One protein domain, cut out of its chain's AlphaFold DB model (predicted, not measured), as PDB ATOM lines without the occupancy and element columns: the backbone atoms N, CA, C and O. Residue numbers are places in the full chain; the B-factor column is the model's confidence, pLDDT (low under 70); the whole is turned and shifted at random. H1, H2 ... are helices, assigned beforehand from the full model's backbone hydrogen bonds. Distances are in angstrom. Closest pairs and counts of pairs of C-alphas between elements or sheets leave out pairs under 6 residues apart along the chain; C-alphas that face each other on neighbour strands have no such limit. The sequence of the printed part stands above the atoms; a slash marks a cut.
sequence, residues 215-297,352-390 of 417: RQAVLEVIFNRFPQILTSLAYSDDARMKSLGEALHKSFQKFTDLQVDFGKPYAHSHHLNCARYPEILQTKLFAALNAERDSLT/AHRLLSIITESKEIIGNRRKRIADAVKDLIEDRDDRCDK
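This is residues 215 to 297 and 352 to 390 of the 417 residues of an uncharacterized protein of Cladophialophora carrionii (UniProt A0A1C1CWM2). Four helices form an up-and-down bundle, each running against the one before, with a compact body from which residues 374 to 390 stick out as a long arm, residues 374 to 389 of it belonging to the last and longest helix, H4. H1 meets each of the other three helices, and a long loop, residues 256 to 277, joins H2 to H3. The printed part has 122 residues with four named helices, H1 to H4 in order, and no named strand; the class is all helix. The whole is loose, with a radius of gyration of the C-alphas of 17.5 A, and spans 64 by 30 by 20 A, the arm of H4 making the length.

H4, residues 352 to 389, touches H1, residues 215 to 234, with residues 358 to 370 alone; the closest C-alphas, of Val 218 and Arg 369, are 6.5 A apart, at a shallow tilt of 13 degrees, opposite ways. With residues 352 to 359 alone H4 touches H3, residues 278 to 297, at 18 degrees, opposite ways; the closest C-alphas, of Arg 293 and Ala 352, are 4.9 A apart. H1 touches H3 the same way at 24 degrees, closest at C-alphas 219 and 278, 6.0 A. H1 and H2, residues 239 to 255, form a helical hairpin, touching at C-alphas 234 and 242, 4.4 A, with a shallow tilt of 33 degrees, only just short of steep. H2 and H3 are close but not clearly touching, the C-alphas of Leu 248 and Ala 288 being 7.3 A apart; H2 and H4 are apart. Every O i to N i+4 pair is within hydrogen-bond range in H2 and H3, against 14 of 16 in H1 and 30 of 34 in H4.

H4 is 56.3 A long, from C-alpha 352 at (30.503, 7.016, -50.724) to C-alpha 389 at (33.764, -22.345, -2.836). H1 is 28.7 A long, beginning at C-alpha 215 (22.613, -4.683, -23.338); H3 is 28.4 A and H2 24.6 A.

The C-alphas farthest apart, of Ala 239 and Lys 390, are 64.5 A apart. Residues 298 to 351 are not printed, and C-alphas 297 and 352 are 6.5 A apart across the cut. The link H1 to H2 is tight, and that from H2 to H3 is long. The mean pLDDT of the printed part is 73.5; 39 residues are under 70, among them 248 to 277.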
ATOM      1  N   ARG A 215      23.589  -5.087 -22.322       81.02
ATOM      2  CA  ARG A 215      22.613  -4.683 -23.338       81.02
ATOM      3  C   ARG A 215      22.399  -3.169 -23.321       81.02
ATOM      4  O   ARG A 215      22.481  -2.541 -24.374       81.02
ATOM      5  N   GLN A 216      22.207  -2.570 -22.144       78.14
ATOM      6  CA  GLN A 216      22.089  -1.116 -21.988       78.14
ATOM      7  C   GLN A 216      23.334  -0.380 -22.488       78.14
ATOM      8  O   GLN A 216      23.214   0.523 -23.311       78.14
ATOM      9  N   ALA A 217      24.530  -0.797 -22.072       83.58
ATOM     10  CA  ALA A 217      25.776  -0.148 -22.475       83.58
ATOM     11  C   ALA A 217      26.014  -0.218 -23.994       83.58
ATOM     12  O   ALA A 217      26.504   0.729 -24.609       83.58
ATOM     13  N   VAL A 218      25.652  -1.335 -24.623       84.38
ATOM     14  CA  VAL A 218      25.699  -1.485 -26.079       84.38
ATOM     15  C   VAL A 218      24.726  -0.527 -26.766       84.38
ATOM     16  O   VAL A 218      25.080   0.126 -27.750       84.38
ATOM     17  N   LEU A 219      23.504  -0.423 -26.256       78.21
ATOM     18  CA  LEU A 219      22.506   0.484 -26.809       78.21
ATOM     19  C   LEU A 219      22.927   1.934 -26.653       78.21
ATOM     20  O   LEU A 219      22.804   2.683 -27.611       78.21
ATOM     21  N   GLU A 220      23.475   2.322 -25.506       78.29
ATOM     22  CA  GLU A 220      24.037   3.656 -25.298       78.29
ATOM     23  C   GLU A 220      25.083   3.995 -26.358       78.29
ATOM     24  O   GLU A 220      25.059   5.090 -26.915       78.29
ATOM     25  N   VAL A 221      25.965   3.055 -26.709       83.12
ATOM     26  CA  VAL A 221      26.933   3.252 -27.797       83.12
ATOM     27  C   VAL A 221      26.223   3.496 -29.132       83.12
ATOM     28  O   VAL A 221      26.559   4.450 -29.834       83.12
ATOM     29  N   ILE A 222      25.217   2.686 -29.475       78.77
ATOM     30  CA  ILE A 222      24.441   2.846 -30.717       78.77
ATOM     31  C   ILE A 222      23.714   4.202 -30.729       78.77
ATOM     32  O   ILE A 222      23.815   4.952 -31.703       78.77
ATOM     33  N   PHE A 223      23.028   4.548 -29.638       74.23
ATOM     34  CA  PHE A 223      22.250   5.777 -29.487       74.23
ATOM     35  C   PHE A 223      23.112   7.033 -29.370       74.23
ATOM     36  O   PHE A 223      22.642   8.094 -29.752       74.23
ATOM     37  N   ASN A 224      24.359   6.945 -28.910       76.60
ATOM     38  CA  ASN A 224      25.288   8.078 -28.910       76.60
ATOM     39  C   ASN A 224      25.983   8.241 -30.264       76.60
ATOM     40  O   ASN A 224      26.277   9.360 -30.689       76.60
ATOM     41  N   ARG A 225      26.232   7.134 -30.970       78.16
ATOM     42  CA  ARG A 225      26.881   7.172 -32.279       78.16
ATOM     43  C   ARG A 225      25.935   7.660 -33.366       78.16
ATOM     44  O   ARG A 225      26.336   8.430 -34.235       78.16
ATOM     45  N   PHE A 226      24.675   7.246 -33.327       73.61
ATOM     46  CA  PHE A 226      23.725   7.560 -34.388       73.61
ATOM     47  C   PHE A 226      23.475   9.074 -34.584       73.61
ATOM     48  O   PHE A 226      23.557   9.543 -35.721       73.61
ATOM     49  N   PRO A 227      23.307   9.891 -33.529       68.81
ATOM     50  CA  PRO A 227      23.196  11.343 -33.645       68.81
ATOM     51  C   PRO A 227      24.460  11.985 -34.218       68.81
ATOM     52  O   PRO A 227      24.356  12.928 -35.000       68.81
ATOM     53  N   GLN A 228      25.650  11.466 -33.895       74.40
ATOM     54  CA  GLN A 228      26.909  11.946 -34.479       74.40
ATOM     55  C   GLN A 228      26.952  11.692 -35.989       74.40
ATOM     56  O   GLN A 228      27.342  12.580 -36.749       74.40
ATOM     57  N   ILE A 229      26.497  10.515 -36.435       77.07
ATOM     58  CA  ILE A 229      26.369  10.186 -37.861       77.07
ATOM     59  C   ILE A 229      25.398  11.155 -38.533       77.07
ATOM     60  O   ILE A 229      25.761  11.805 -39.511       77.07
ATOM     61  N   LEU A 230      24.187  11.304 -37.988       71.60
ATOM     62  CA  LEU A 230      23.167  12.196 -38.543       71.60
ATOM     63  C   LEU A 230      23.646  13.651 -38.607       71.60
ATOM     64  O   LEU A 230      23.434  14.328 -39.609       71.60
ATOM     65  N   THR A 231      24.342  14.112 -37.570       70.89
ATOM     66  CA  THR A 231      24.953  15.444 -37.504       70.89
ATOM     67  C   THR A 231      26.018  15.604 -38.590       70.89
ATOM     68  O   THR A 231      25.968  16.557 -39.366       70.89
ATOM     69  N   SER A 232      26.946  14.649 -38.713       75.96
ATOM     70  CA  SER A 232      27.984  14.647 -39.757       75.96
ATOM     71  C   SER A 232      27.387  14.717 -41.167       75.96
ATOM     72  O   SER A 232      27.904  15.440 -42.021       75.96
ATOM     73  N   LEU A 233      26.270  14.020 -41.396       72.82
ATOM     74  CA  LEU A 233      25.534  14.043 -42.660       72.82
ATOM     75  C   LEU A 233      24.826  15.386 -42.896       72.82
ATOM     76  O   LEU A 233      24.962  15.970 -43.970       72.82
ATOM     77  N   ALA A 234      24.128  15.918 -41.890       68.50
ATOM     78  CA  ALA A 234      23.364  17.164 -41.987       68.50
ATOM     79  C   ALA A 234      24.241  18.408 -42.229       68.50
ATOM     80  O   ALA A 234      23.802  19.358 -42.884       68.50
ATOM     81  N   TYR A 235      25.474  18.399 -41.712       67.65
ATOM     82  CA  TYR A 235      26.465  19.464 -41.904       67.65
ATOM     83  C   TYR A 235      27.430  19.203 -43.067       67.65
ATOM     84  O   TYR A 235      28.401  19.940 -43.228       67.65
ATOM     85  N   SER A 236      27.183  18.178 -43.886       70.07
ATOM     86  CA  SER A 236      27.948  17.972 -45.112       70.07
ATOM     87  C   SER A 236      27.676  19.091 -46.123       70.07
ATOM     88  O   SER A 236      26.528  19.496 -46.318       70.07
ATOM     89  N   ASP A 237      28.724  19.558 -46.806       71.01
ATOM     90  CA  ASP A 237      28.599  20.502 -47.926       71.01
ATOM     91  C   ASP A 237      27.973  19.837 -49.173       71.01
ATOM     92  O   ASP A 237      27.511  20.521 -50.088       71.01
ATOM     93  N   ASP A 238      27.913  18.502 -49.199       71.15
ATOM     94  CA  ASP A 238      27.232  17.731 -50.237       71.15
ATOM     95  C   ASP A 238      25.718  17.659 -49.959       71.15
ATOM     96  O   ASP A 238      25.265  17.096 -48.958       71.15
ATOM     97  N   ALA A 239      24.915  18.209 -50.878       73.76
ATOM     98  CA  ALA A 239      23.457  18.258 -50.757       73.76
ATOM     99  C   ALA A 239      22.802  16.867 -50.630       73.76
ATOM    100  O   ALA A 239      21.754  16.741 -49.995       73.76
ATOM    101  N   ARG A 240      23.412  15.819 -51.201       68.05
ATOM    102  CA  ARG A 240      22.912  14.440 -51.120       68.05
ATOM    103  C   ARG A 240      23.171  13.852 -49.742       68.05
ATOM    104  O   ARG A 240      22.264  13.271 -49.161       68.05
ATOM    105  N   MET A 241      24.354  14.090 -49.174       71.79
ATOM    106  CA  MET A 241      24.658  13.699 -47.789       71.79
ATOM    107  C   MET A 241      23.705  14.342 -46.788       71.79
ATOM    108  O   MET A 241      23.215  13.678 -45.876       71.79
ATOM    109  N   LYS A 242      23.388  15.621 -46.995       75.29
ATOM    110  CA  LYS A 242      22.416  16.316 -46.160       75.29
ATOM    111  C   LYS A 242      21.019  15.691 -46.267       75.29
ATOM    112  O   LYS A 242      20.401  15.406 -45.244       75.29
ATOM    113  N   SER A 243      20.556  15.420 -47.490       71.87
ATOM    114  CA  SER A 243      19.273  14.746 -47.732       71.87
ATOM    115  C   SER A 243      19.224  13.339 -47.124       71.87
ATOM    116  O   SER A 243      18.192  12.946 -46.583       71.87
ATOM    117  N   LEU A 244      20.331  12.588 -47.165       71.90
ATOM    118  CA  LEU A 244      20.448  11.288 -46.506       71.90
ATOM    119  C   LEU A 244      20.295  11.417 -44.989       71.90
ATOM    120  O   LEU A 244      19.550  10.649 -44.385       71.90
ATOM    121  N   GLY A 245      20.966  12.395 -44.372       71.46
ATOM    122  CA  GLY A 245      20.829  12.664 -42.939       71.46
ATOM    123  C   GLY A 245      19.372  12.916 -42.541       71.46
ATOM    124  O   GLY A 245      18.880  12.334 -41.576       71.46
ATOM    125  N   GLU A 246      18.646  13.712 -43.330       72.85
ATOM    126  CA  GLU A 246      17.221  13.987 -43.108       72.85
ATOM    127  C   GLU A 246      16.336  12.742 -43.313       72.85
ATOM    128  O   GLU A 246      15.410  12.498 -42.530       72.85
ATOM    129  N   ALA A 247      16.620  11.929 -44.336       70.94
ATOM    130  CA  ALA A 247      15.882  10.701 -44.626       70.94
ATOM    131  C   ALA A 247      16.100   9.622 -43.554       70.94
ATOM    132  O   ALA A 247      15.129   9.014 -43.099       70.94
ATOM    133  N   LEU A 248      17.344   9.423 -43.107       68.97
ATOM    134  CA  LEU A 248      17.689   8.513 -42.014       68.97
ATOM    135  C   LEU A 248      17.039   8.958 -40.708       68.97
ATOM    136  O   LEU A 248      16.445   8.137 -40.019       68.97
ATOM    137  N   HIS A 249      17.077  10.253 -40.387       69.35
ATOM    138  CA  HIS A 249      16.424  10.759 -39.182       69.35
ATOM    139  C   HIS A 249      14.917  10.447 -39.180       69.35
ATOM    140  O   HIS A 249      14.389   9.926 -38.198       69.35
ATOM    141  N   LYS A 250      14.230  10.673 -40.311       68.36
ATOM    142  CA  LYS A 250      12.801  10.349 -40.458       68.36
ATOM    143  C   LYS A 250      12.512   8.848 -40.450       68.36
ATOM    144  O   LYS A 250      11.491   8.444 -39.898       68.36
ATOM    145  N   SER A 251      13.339   8.024 -41.096       63.43
ATOM    146  CA  SER A 251      13.107   6.575 -41.133       63.43
ATOM    147  C   SER A 251      13.263   5.976 -39.739       63.43
ATOM    148  O   SER A 251      12.409   5.208 -39.307       63.43
ATOM    149  N   PHE A 252      14.271   6.410 -38.984       60.92
ATOM    150  CA  PHE A 252      14.510   5.939 -37.627       60.92
ATOM    151  C   PHE A 252      13.413   6.333 -36.643       60.92
ATOM    152  O   PHE A 252      13.011   5.489 -35.846       60.92
ATOM    153  N   GLN A 253      12.852   7.540 -36.761       61.72
ATOM    154  CA  GLN A 253      11.663   7.931 -35.992       61.72
ATOM    155  C   GLN A 253      10.450   7.022 -36.250       61.72
ATOM    156  O   GLN A 253       9.611   6.876 -35.369       61.72
ATOM    157  N   LYS A 254      10.343   6.411 -37.439       58.51
ATOM    158  CA  LYS A 254       9.258   5.470 -37.772       58.51
ATOM    159  C   LYS A 254       9.518   4.039 -37.297       58.51
ATOM    160  O   LYS A 254       8.571   3.270 -37.206       58.51
ATOM    161  N   PHE A 255      10.774   3.651 -37.065       52.86
ATOM    162  CA  PHE A 255      11.134   2.266 -36.729       52.86
ATOM    163  C   PHE A 255      11.052   1.938 -35.244       52.86
ATOM    164  O   PHE A 255      11.088   0.764 -34.874       52.86
ATOM    165  N   THR A 256      10.972   2.951 -34.398       50.22
ATOM    166  CA  THR A 256      10.718   2.788 -32.979       50.22
ATOM    167  C   THR A 256       9.238   3.092 -32.758       50.22
ATOM    168  O   THR A 256       8.824   4.228 -32.950       50.22
ATOM    169  N   ASP A 257       8.425   2.107 -32.349       43.10
ATOM    170  CA  ASP A 257       7.005   2.327 -31.970       43.10
ATOM    171  C   ASP A 257       6.845   3.348 -30.822       43.10
ATOM    172  O   ASP A 257       5.754   3.817 -30.506       43.10
ATOM    173  N   LEU A 258       7.960   3.710 -30.191       47.09
ATOM    174  CA  LEU A 258       8.110   4.804 -29.247       47.09
ATOM    175  C   LEU A 258       8.762   5.978 -29.977       47.09
ATOM    176  O   LEU A 258       9.715   5.768 -30.722       47.09
ATOM    177  N   GLN A 259       8.299   7.209 -29.742       51.60
ATOM    178  CA  GLN A 259       8.972   8.421 -30.220       51.60
ATOM    179  C   GLN A 259      10.382   8.502 -29.621       51.60
ATOM    180  O   GLN A 259      10.595   9.097 -28.564       51.60
ATOM    181  N   VAL A 260      11.353   7.858 -30.261       51.35
ATOM    182  CA  VAL A 260      12.734   7.915 -29.819       51.35
ATOM    183  C   VAL A 260      13.338   9.197 -30.353       51.35
ATOM    184  O   VAL A 260      13.628   9.345 -31.541       51.35
ATOM    185  N   ASP A 261      13.499  10.146 -29.438       53.26
ATOM    186  CA  ASP A 261      14.201  11.389 -29.696       53.26
ATOM    187  C   ASP A 261      15.714  11.142 -29.692       53.26
ATOM    188  O   ASP A 261      16.388  11.264 -28.672       53.26
ATOM    189  N   PHE A 262      16.259  10.812 -30.863       55.41
ATOM    190  CA  PHE A 262      17.704  10.703 -31.083       55.41
ATOM    191  C   PHE A 262      18.445  12.046 -30.915       55.41
ATOM    192  O   PHE A 262      19.668  12.083 -31.003       55.41
ATOM    193  N   GLY A 263      17.748  13.164 -30.693       53.34
ATOM    194  CA  GLY A 263      18.368  14.424 -30.288       53.34
ATOM    195  C   GLY A 263      18.802  14.445 -28.819       53.34
ATOM    196  O   GLY A 263      19.535  15.354 -28.427       53.34
ATOM    197  N   LYS A 264      18.377  13.467 -28.006       50.96
ATOM    198  CA  LYS A 264      18.678  13.387 -26.572       50.96
ATOM    199  C   LYS A 264      19.565  12.176 -26.237       50.96
ATOM    200  O   LYS A 264      19.468  11.144 -26.897       50.96
ATOM    201  N   PRO A 265      20.425  12.285 -25.203       50.69
ATOM    202  CA  PRO A 265      21.179  11.148 -24.668       50.69
ATOM    203  C   PRO A 265      20.255   9.986 -24.280       50.69
ATOM    204  O   PRO A 265      19.140  10.242 -23.841       50.69
ATOM    205  N   TYR A 266      20.728   8.735 -24.347       54.14
ATOM    206  CA  TYR A 266      19.934   7.529 -24.030       54.14
ATOM    207  C   TYR A 266      19.224   7.589 -22.661       54.14
ATOM    208  O   TYR A 266      18.059   7.216 -22.545       54.14
ATOM    209  N   ALA A 267      19.869   8.153 -21.631       50.11
ATOM    210  CA  ALA A 267      19.259   8.361 -20.307       50.11
ATOM    211  C   ALA A 267      18.007   9.275 -20.335       50.11
ATOM    212  O   ALA A 267      17.191   9.259 -19.418       50.11
ATOM    213  N   HIS A 268      17.892  10.069 -21.401       46.99
ATOM    214  CA  HIS A 268      16.828  10.975 -21.839       46.99
ATOM    215  C   HIS A 268      15.494  10.358 -22.254       46.99
ATOM    216  O   HIS A 268      14.484  11.066 -22.298       46.99
ATOM    217  N   SER A 269      15.491   9.092 -22.661       52.54
ATOM    218  CA  SER A 269      14.439   8.600 -23.556       52.54
ATOM    219  C   SER A 269      13.745   7.357 -23.022       52.54
ATOM    220  O   SER A 269      14.343   6.484 -22.397       52.54
ATOM    221  N   HIS A 270      12.437   7.278 -23.278       53.65
ATOM    222  CA  HIS A 270      11.563   6.187 -22.838       53.65
ATOM    223  C   HIS A 270      11.828   4.895 -23.638       53.65
ATOM    224  O   HIS A 270      10.987   4.430 -24.399       53.65
ATOM    225  N   HIS A 271      13.017   4.310 -23.493       56.09
ATOM    226  CA  HIS A 271      13.555   3.267 -24.371       56.09
ATOM    227  C   HIS A 271      13.154   1.825 -24.044       56.09
ATOM    228  O   HIS A 271      13.784   0.910 -24.563       56.09
ATOM    229  N   LEU A 272      12.132   1.577 -23.225       48.65
ATOM    230  CA  LEU A 272      11.849   0.231 -22.698       48.65
ATOM    231  C   LEU A 272      11.748  -0.868 -23.778       48.65
ATOM    232  O   LEU A 272      12.314  -1.939 -23.589       48.65
ATOM    233  N   ASN A 273      11.143  -0.594 -24.944       48.80
ATOM    234  CA  ASN A 273      11.073  -1.587 -26.031       48.80
ATOM    235  C   ASN A 273      12.296  -1.565 -26.962       48.80
ATOM    236  O   ASN A 273      12.694  -2.601 -27.489       48.80
ATOM    237  N   CYS A 274      12.933  -0.405 -27.148       48.29
ATOM    238  CA  CYS A 274      14.173  -0.295 -27.923       48.29
ATOM    239  C   CYS A 274      15.350  -0.957 -27.200       48.29
ATOM    240  O   CYS A 274      16.311  -1.377 -27.842       48.29
ATOM    241  N   ALA A 275      15.249  -1.082 -25.874       50.66
ATOM    242  CA  ALA A 275      16.262  -1.676 -25.026       50.66
ATOM    243  C   ALA A 275      16.459  -3.181 -25.243       50.66
ATOM    244  O   ALA A 275      17.389  -3.762 -24.696       50.66
ATOM    245  N   ARG A 276      15.590  -3.821 -26.027       59.24
ATOM    246  CA  ARG A 276      15.575  -5.274 -26.167       59.24
ATOM    247  C   ARG A 276      16.385  -5.798 -27.354       59.24
ATOM    248  O   ARG A 276      16.664  -6.988 -27.365       59.24
ATOM    249  N   TYR A 277      16.797  -4.960 -28.321       67.77
ATOM    250  CA  TYR A 277      17.324  -5.470 -29.604       67.77
ATOM    251  C   TYR A 277      18.496  -4.664 -30.207       67.77
ATOM    252  O   TYR A 277      18.312  -3.957 -31.208       67.77
ATOM    253  N   PRO A 278      19.721  -4.780 -29.660       76.42
ATOM    254  CA  PRO A 278      20.896  -4.129 -30.240       76.42
ATOM    255  C   PRO A 278      21.165  -4.512 -31.702       76.42
ATOM    256  O   PRO A 278      21.397  -3.634 -32.536       76.42
ATOM    257  N   GLU A 279      21.074  -5.803 -32.040       80.11
ATOM    258  CA  GLU A 279      21.360  -6.286 -33.395       80.11
ATOM    259  C   GLU A 279      20.395  -5.734 -34.438       80.11
ATOM    260  O   GLU A 279      20.819  -5.314 -35.516       80.11
ATOM    261  N   ILE A 280      19.098  -5.698 -34.121       75.18
ATOM    262  CA  ILE A 280      18.073  -5.194 -35.041       75.18
ATOM    263  C   ILE A 280      18.317  -3.709 -35.321       75.18
ATOM    264  O   ILE A 280      18.249  -3.282 -36.476       75.18
ATOM    265  N   LEU A 281      18.637  -2.926 -34.285       72.66
ATOM    266  CA  LEU A 281      18.955  -1.505 -34.431       72.66
ATOM    267  C   LEU A 281      20.208  -1.296 -35.287       72.66
ATOM    268  O   LEU A 281      20.171  -0.509 -36.236       72.66
ATOM    269  N   GLN A 282      21.289  -2.035 -35.016       80.33
ATOM    270  CA  GLN A 282      22.519  -1.947 -35.805       80.33
ATOM    271  C   GLN A 282      22.289  -2.365 -37.262       80.33
ATOM    272  O   GLN A 282      22.727  -1.678 -38.183       80.33
ATOM    273  N   THR A 283      21.620  -3.494 -37.482       80.91
ATOM    274  CA  THR A 283      21.404  -4.055 -38.821       80.91
ATOM    275  C   THR A 283      20.589  -3.101 -39.673       80.91
ATOM    276  O   THR A 283      20.988  -2.800 -40.795       80.91
ATOM    277  N   LYS A 284      19.501  -2.543 -39.129       74.05
ATOM    278  CA  LYS A 284      18.697  -1.536 -39.833       74.05
ATOM    279  C   LYS A 284      19.502  -0.272 -40.137       74.05
ATOM    280  O   LYS A 284      19.403   0.256 -41.243       74.05
ATOM    281  N   LEU A 285      20.333   0.179 -39.196       75.96
ATOM    282  CA  LEU A 285      21.217   1.330 -39.386       75.96
ATOM    283  C   LEU A 285      22.206   1.116 -40.521       75.96
ATOM    284  O   LEU A 285      22.281   1.915 -41.454       75.96
ATOM    285  N   PHE A 286      22.957   0.026 -40.460       83.27
ATOM    286  CA  PHE A 286      23.973  -0.255 -41.460       83.27
ATOM    287  C   PHE A 286      23.364  -0.624 -42.807       83.27
ATOM    288  O   PHE A 286      23.946  -0.267 -43.824       83.27
ATOM    289  N   ALA A 287      22.191  -1.259 -42.848       81.11
ATOM    290  CA  ALA A 287      21.468  -1.483 -44.095       81.11
ATOM    291  C   ALA A 287      21.098  -0.154 -44.768       81.11
ATOM    292  O   ALA A 287      21.372   0.020 -45.952       81.11
ATOM    293  N   ALA A 288      20.559   0.810 -44.015       74.52
ATOM    294  CA  ALA A 288      20.193   2.112 -44.565       74.52
ATOM    295  C   ALA A 288      21.419   2.922 -45.034       74.52
ATOM    296  O   ALA A 288      21.380   3.540 -46.095       74.52
ATOM    297  N   LEU A 289      22.529   2.878 -44.286       77.97
ATOM    298  CA  LEU A 289      23.784   3.531 -44.684       77.97
ATOM    299  C   LEU A 289      24.432   2.868 -45.911       77.97
ATOM    300  O   LEU A 289      24.933   3.575 -46.783       77.97
ATOM    301  N   ASN A 290      24.427   1.533 -45.994       82.66
ATOM    302  CA  ASN A 290      24.976   0.810 -47.146       82.66
ATOM    303  C   ASN A 290      24.128   1.018 -48.402       82.66
ATOM    304  O   ASN A 290      24.698   1.272 -49.452       82.66
ATOM    305  N   ALA A 291      22.796   0.984 -48.295       78.04
ATOM    306  CA  ALA A 291      21.915   1.219 -49.437       78.04
ATOM    307  C   ALA A 291      22.177   2.588 -50.088       78.04
ATOM    308  O   ALA A 291      22.234   2.694 -51.312       78.04
ATOM    309  N   GLU A 292      22.410   3.629 -49.280       70.96
ATOM    310  CA  GLU A 292      22.779   4.937 -49.824       70.96
ATOM    311  C   GLU A 292      24.211   4.963 -50.368       70.96
ATOM    312  O   GLU A 292      24.476   5.567 -51.405       70.96
ATOM    313  N   ARG A 293      25.161   4.303 -49.697       76.09
ATOM    314  CA  ARG A 293      26.528   4.187 -50.216       76.09
ATOM    315  C   ARG A 293      26.527   3.557 -51.609       76.09
ATOM    316  O   ARG A 293      27.198   4.081 -52.494       76.09
ATOM    317  N   ASP A 294      25.772   2.479 -51.787       76.32
ATOM    318  CA  ASP A 294      25.704   1.725 -53.036       76.32
ATOM    319  C   ASP A 294      25.041   2.566 -54.142       76.32
ATOM    320  O   ASP A 294      25.565   2.656 -55.254       76.32
ATOM    321  N   SER A 295      23.986   3.326 -53.812       69.06
ATOM    322  CA  SER A 295      23.363   4.279 -54.748       69.06
ATOM    323  C   SER A 295      24.324   5.391 -55.209       69.06
ATOM    324  O   SER A 295      24.226   5.888 -56.338       69.06
ATOM    325  N   LEU A 296      25.285   5.768 -54.357       67.02
ATOM    326  CA  LEU A 296      26.331   6.743 -54.665       67.02
ATOM    327  C   LEU A 296      27.489   6.150 -55.486       67.02
ATOM    328  O   LEU A 296      28.178   6.918 -56.162       67.02
ATOM    329  N   THR A 297      27.712   4.830 -55.451       66.98
ATOM    330  CA  THR A 297      28.745   4.138 -56.248       66.98
ATOM    331  C   THR A 297      28.254   3.636 -57.601       66.98
ATOM    332  O   THR A 297      29.031   3.659 -58.552       66.98
ATOM    333  N   ALA A 352      30.462   8.451 -51.004       73.17
ATOM    334  CA  ALA A 352      30.503   7.016 -50.724       73.17
ATOM    335  C   ALA A 352      31.668   6.569 -49.811       73.17
ATOM    336  O   ALA A 352      31.466   5.729 -48.935       73.17
ATOM    337  N   HIS A 353      32.873   7.131 -49.970       78.20
ATOM    338  CA  HIS A 353      34.010   6.849 -49.085       78.20
ATOM    339  C   HIS A 353      33.747   7.351 -47.668       78.20
ATOM    340  O   HIS A 353      33.995   6.615 -46.719       78.20
ATOM    341  N   ARG A 354      33.150   8.538 -47.517       75.39
ATOM    342  CA  ARG A 354      32.801   9.066 -46.193       75.39
ATOM    343  C   ARG A 354      31.776   8.183 -45.473       75.39
ATOM    344  O   ARG A 354      31.926   7.924 -44.282       75.39
ATOM    345  N   LEU A 355      30.770   7.666 -46.188       78.80
ATOM    346  CA  LEU A 355      29.830   6.686 -45.624       78.80
ATOM    347  C   LEU A 355      30.516   5.380 -45.238       78.80
ATOM    348  O   LEU A 355      30.244   4.851 -44.162       78.80
ATOM    349  N   LEU A 356      31.417   4.872 -46.081       84.44
ATOM    350  CA  LEU A 356      32.183   3.673 -45.763       84.44
ATOM    351  C   LEU A 356      33.018   3.874 -44.492       84.44
ATOM    352  O   LEU A 356      32.967   3.023 -43.608       84.44
ATOM    353  N   SER A 357      33.719   5.003 -44.366       84.52
ATOM    354  CA  SER A 357      34.490   5.347 -43.166       84.52
ATOM    355  C   SER A 357      33.598   5.397 -41.924       84.52
ATOM    356  O   SER A 357      33.928   4.782 -40.911       84.52
ATOM    357  N   ILE A 358      32.419   6.025 -42.016       82.82
ATOM    358  CA  ILE A 358      31.443   6.075 -40.915       82.82
ATOM    359  C   ILE A 358      30.979   4.671 -40.503       82.82
ATOM    360  O   ILE A 358      30.891   4.383 -39.306       82.82
ATOM    361  N   ILE A 359      30.664   3.802 -41.470       85.58
ATOM    362  CA  ILE A 359      30.216   2.426 -41.208       85.58
ATOM    363  C   ILE A 359      31.338   1.625 -40.544       85.58
ATOM    364  O   ILE A 359      31.086   0.945 -39.551       85.58
ATOM    365  N   THR A 360      32.565   1.722 -41.058       89.11
ATOM    366  CA  THR A 360      33.735   1.013 -40.522       89.11
ATOM    367  C   THR A 360      34.047   1.453 -39.094       89.11
ATOM    368  O   THR A 360      34.119   0.604 -38.210       89.11
ATOM    369  N   GLU A 361      34.122   2.761 -38.839       89.37
ATOM    370  CA  GLU A 361      34.362   3.305 -37.496       89.37
ATOM    371  C   GLU A 361      33.251   2.882 -36.521       89.37
ATOM    372  O   GLU A 361      33.512   2.465 -35.396       89.37
ATOM    373  N   SER A 362      31.988   2.911 -36.958       87.25
ATOM    374  CA  SER A 362      30.863   2.516 -36.099       87.25
ATOM    375  C   SER A 362      30.874   1.016 -35.788       87.25
ATOM    376  O   SER A 362      30.582   0.627 -34.658       87.25
ATOM    377  N   LYS A 363      31.243   0.168 -36.759       88.61
ATOM    378  CA  LYS A 363      31.449  -1.273 -36.537       88.61
ATOM    379  C   LYS A 363      32.573  -1.527 -35.539       88.61
ATOM    380  O   LYS A 363      32.423  -2.393 -34.681       88.61
ATOM    381  N   GLU A 364      33.666  -0.778 -35.630       91.47
ATOM    382  CA  GLU A 364      34.794  -0.900 -34.709       91.47
ATOM    383  C   GLU A 364      34.407  -0.491 -33.284       91.47
ATOM    384  O   GLU A 364      34.649  -1.249 -32.348       91.47
ATOM    385  N   ILE A 365      33.734   0.651 -33.110       87.93
ATOM    386  CA  ILE A 365      33.282   1.126 -31.793       87.93
ATOM    387  C   ILE A 365      32.337   0.105 -31.138       87.93
ATOM    388  O   ILE A 365      32.526  -0.253 -29.973       87.93
ATOM    389  N   ILE A 366      31.346  -0.404 -31.880       86.65
ATOM    390  CA  ILE A 366      30.415  -1.416 -31.359       86.65
ATOM    391  C   ILE A 366      31.151  -2.732 -31.067       86.65
ATOM    392  O   ILE A 366      30.942  -3.334 -30.014       86.65
ATOM    393  N   GLY A 367      32.052  -3.163 -31.953       88.84
ATOM    394  CA  GLY A 367      32.873  -4.358 -31.754       88.84
ATOM    395  C   GLY A 367      33.760  -4.263 -30.512       88.84
ATOM    396  O   GLY A 367      33.837  -5.209 -29.732       88.84
ATOM    397  N   ASN A 368      34.367  -3.102 -30.267       90.93
ATOM    398  CA  ASN A 368      35.162  -2.845 -29.070       90.93
ATOM    399  C   ASN A 368      34.302  -2.850 -27.801       90.93
ATOM    400  O   ASN A 368      34.759  -3.339 -26.769       90.93
ATOM    401  N   ARG A 369      33.043  -2.389 -27.862       89.99
ATOM    402  CA  ARG A 369      32.110  -2.545 -26.735       89.99
ATOM    403  C   ARG A 369      31.780  -4.015 -26.479       89.99
ATOM    404  O   ARG A 369      31.826  -4.426 -25.327       89.99
ATOM    405  N   ARG A 370      31.509  -4.802 -27.525       87.10
ATOM    406  CA  ARG A 370      31.219  -6.242 -27.396       87.10
ATOM    407  C   ARG A 370      32.382  -7.023 -26.792       87.10
ATOM    408  O   ARG A 370      32.156  -7.873 -25.944       87.10
ATOM    409  N   LYS A 371      33.630  -6.669 -27.114       88.48
ATOM    410  CA  LYS A 371      34.812  -7.283 -26.479       88.48
ATOM    411  C   LYS A 371      34.829  -7.131 -24.953       88.48
ATOM    412  O   LYS A 371      35.333  -8.017 -24.279       88.48
ATOM    413  N   ARG A 372      34.233  -6.068 -24.397       88.81
ATOM    414  CA  ARG A 372      34.137  -5.876 -22.936       88.81
ATOM    415  C   ARG A 372      33.146  -6.820 -22.254       88.81
ATOM    416  O   ARG A 372      33.183  -6.936 -21.034       88.81
ATOM    417  N   ILE A 373      32.290  -7.504 -23.018       89.29
ATOM    418  CA  ILE A 373      31.427  -8.564 -22.484       89.29
ATOM    419  C   ILE A 373      32.294  -9.718 -21.973       89.29
ATOM    420  O   ILE A 373      31.969 -10.290 -20.941       89.29
ATOM    421  N   ALA A 374      33.423 -10.018 -22.626       90.42
ATOM    422  CA  ALA A 374      34.344 -11.058 -22.168       90.42
ATOM    423  C   ALA A 374      34.897 -10.759 -20.765       90.42
ATOM    424  O   ALA A 374      34.870 -11.634 -19.903       90.42
ATOM    425  N   ASP A 375      35.311  -9.513 -20.513       92.27
ATOM    426  CA  ASP A 375      35.777  -9.084 -19.188       92.27
ATOM    427  C   ASP A 375      34.661  -9.230 -18.139       92.27
ATOM    428  O   ASP A 375      34.875  -9.791 -17.072       92.27
ATOM    429  N   ALA A 376      33.439  -8.800 -18.471       92.19
ATOM    430  CA  ALA A 376      32.300  -8.917 -17.563       92.19
ATOM    431  C   ALA A 376      31.933 -10.383 -17.266       92.19
ATOM    432  O   ALA A 376      31.549 -10.715 -16.146       92.19
ATOM    433  N   VAL A 377      32.033 -11.269 -18.263       93.36
ATOM    434  CA  VAL A 377      31.789 -12.710 -18.100       93.36
ATOM    435  C   VAL A 377      32.838 -13.336 -17.188       93.36
ATOM    436  O   VAL A 377      32.493 -14.190 -16.375       93.36
ATOM    437  N   LYS A 378      34.094 -12.885 -17.269       94.24
ATOM    438  CA  LYS A 378      35.146 -13.325 -16.354       94.24
ATOM    439  C   LYS A 378      34.826 -12.942 -14.906       94.24
ATOM    440  O   LYS A 378      34.839 -13.817 -14.046       94.24
ATOM    441  N   ASP A 379      34.443 -11.689 -14.657       92.76
ATOM    442  CA  ASP A 379      34.023 -11.238 -13.320       92.76
ATOM    443  C   ASP A 379      32.816 -12.049 -12.802       92.76
ATOM    444  O   ASP A 379      32.721 -12.381 -11.622       92.76
ATOM    445  N   LEU A 380      31.883 -12.399 -13.697       91.97
ATOM    446  CA  LEU A 380      30.712 -13.216 -13.379       91.97
ATOM    447  C   LEU A 380      31.089 -14.664 -13.005       91.97
ATOM    448  O   LEU A 380      30.476 -15.241 -12.105       91.97
ATOM    449  N   ILE A 381      32.074 -15.251 -13.688       93.27
ATOM    450  CA  ILE A 381      32.630 -16.573 -13.363       93.27
ATOM    451  C   ILE A 381      33.288 -16.544 -11.981       93.27
ATOM    452  O   ILE A 381      33.027 -17.431 -11.173       93.27
ATOM    453  N   GLU A 382      34.079 -15.512 -11.688       90.89
ATOM    454  CA  GLU A 382      34.734 -15.348 -10.387       90.89
ATOM    455  C   GLU A 382      33.701 -15.236  -9.244       90.89
ATOM    456  O   GLU A 382      33.821 -15.948  -8.251       90.89
ATOM    457  N   ASP A 383      32.631 -14.443  -9.408       88.10
ATOM    458  CA  ASP A 383      31.543 -14.314  -8.412       88.10
ATOM    459  C   ASP A 383      30.801 -15.640  -8.160       88.10
ATOM    460  O   ASP A 383      30.476 -15.999  -7.022       88.10
ATOM    461  N   ARG A 384      30.544 -16.406  -9.227       88.57
ATOM    462  CA  ARG A 384      29.931 -17.737  -9.135       88.57
ATOM    463  C   ARG A 384      30.822 -18.711  -8.374       88.57
ATOM    464  O   ARG A 384      30.328 -19.429  -7.505       88.57
ATOM    465  N   ASP A 385      32.098 -18.765  -8.727       86.48
ATOM    466  CA  ASP A 385      33.056 -19.702  -8.147       86.48
ATOM    467  C   ASP A 385      33.259 -19.389  -6.662       86.48
ATOM    468  O   ASP A 385      33.150 -20.285  -5.828       86.48
ATOM    469  N   ASP A 386      33.353 -18.105  -6.311       82.50
ATOM    470  CA  ASP A 386      33.355 -17.630  -4.930       82.50
ATOM    471  C   ASP A 386      32.123 -18.098  -4.140       82.50
ATOM    472  O   ASP A 386      32.249 -18.484  -2.975       82.50
ATOM    473  N   ARG A 387      30.922 -18.077  -4.741       77.87
ATOM    474  CA  ARG A 387      29.689 -18.575  -4.099       77.87
ATOM    475  C   ARG A 387      29.755 -20.083  -3.857       77.87
ATOM    476  O   ARG A 387      29.306 -20.545  -2.807       77.87
ATOM    477  N   CYS A 388      30.283 -20.844  -4.813       72.94
ATOM    478  CA  CYS A 388      30.398 -22.297  -4.714       72.94
ATOM    479  C   CYS A 388      31.488 -22.741  -3.726       72.94
ATOM    480  O   CYS A 388      31.280 -23.714  -2.998       72.94
ATOM    481  N   ASP A 389      32.607 -22.020  -3.672       66.74
ATOM    482  CA  ASP A 389      33.764 -22.345  -2.836       66.74
ATOM    483  C   ASP A 389      33.595 -21.856  -1.394       66.74
ATOM    484  O   ASP A 389      34.023 -22.531  -0.456       66.74
ATOM    485  N   LYS A 390      32.877 -20.743  -1.171       56.99
ATOM    486  CA  LYS A 390      32.492 -20.264   0.173       56.99
ATOM    487  C   LYS A 390      31.344 -21.064   0.786       56.99
ATOM    488  O   LYS A 390      30.599 -20.527   1.610       56.99
TER     489      LYS A 390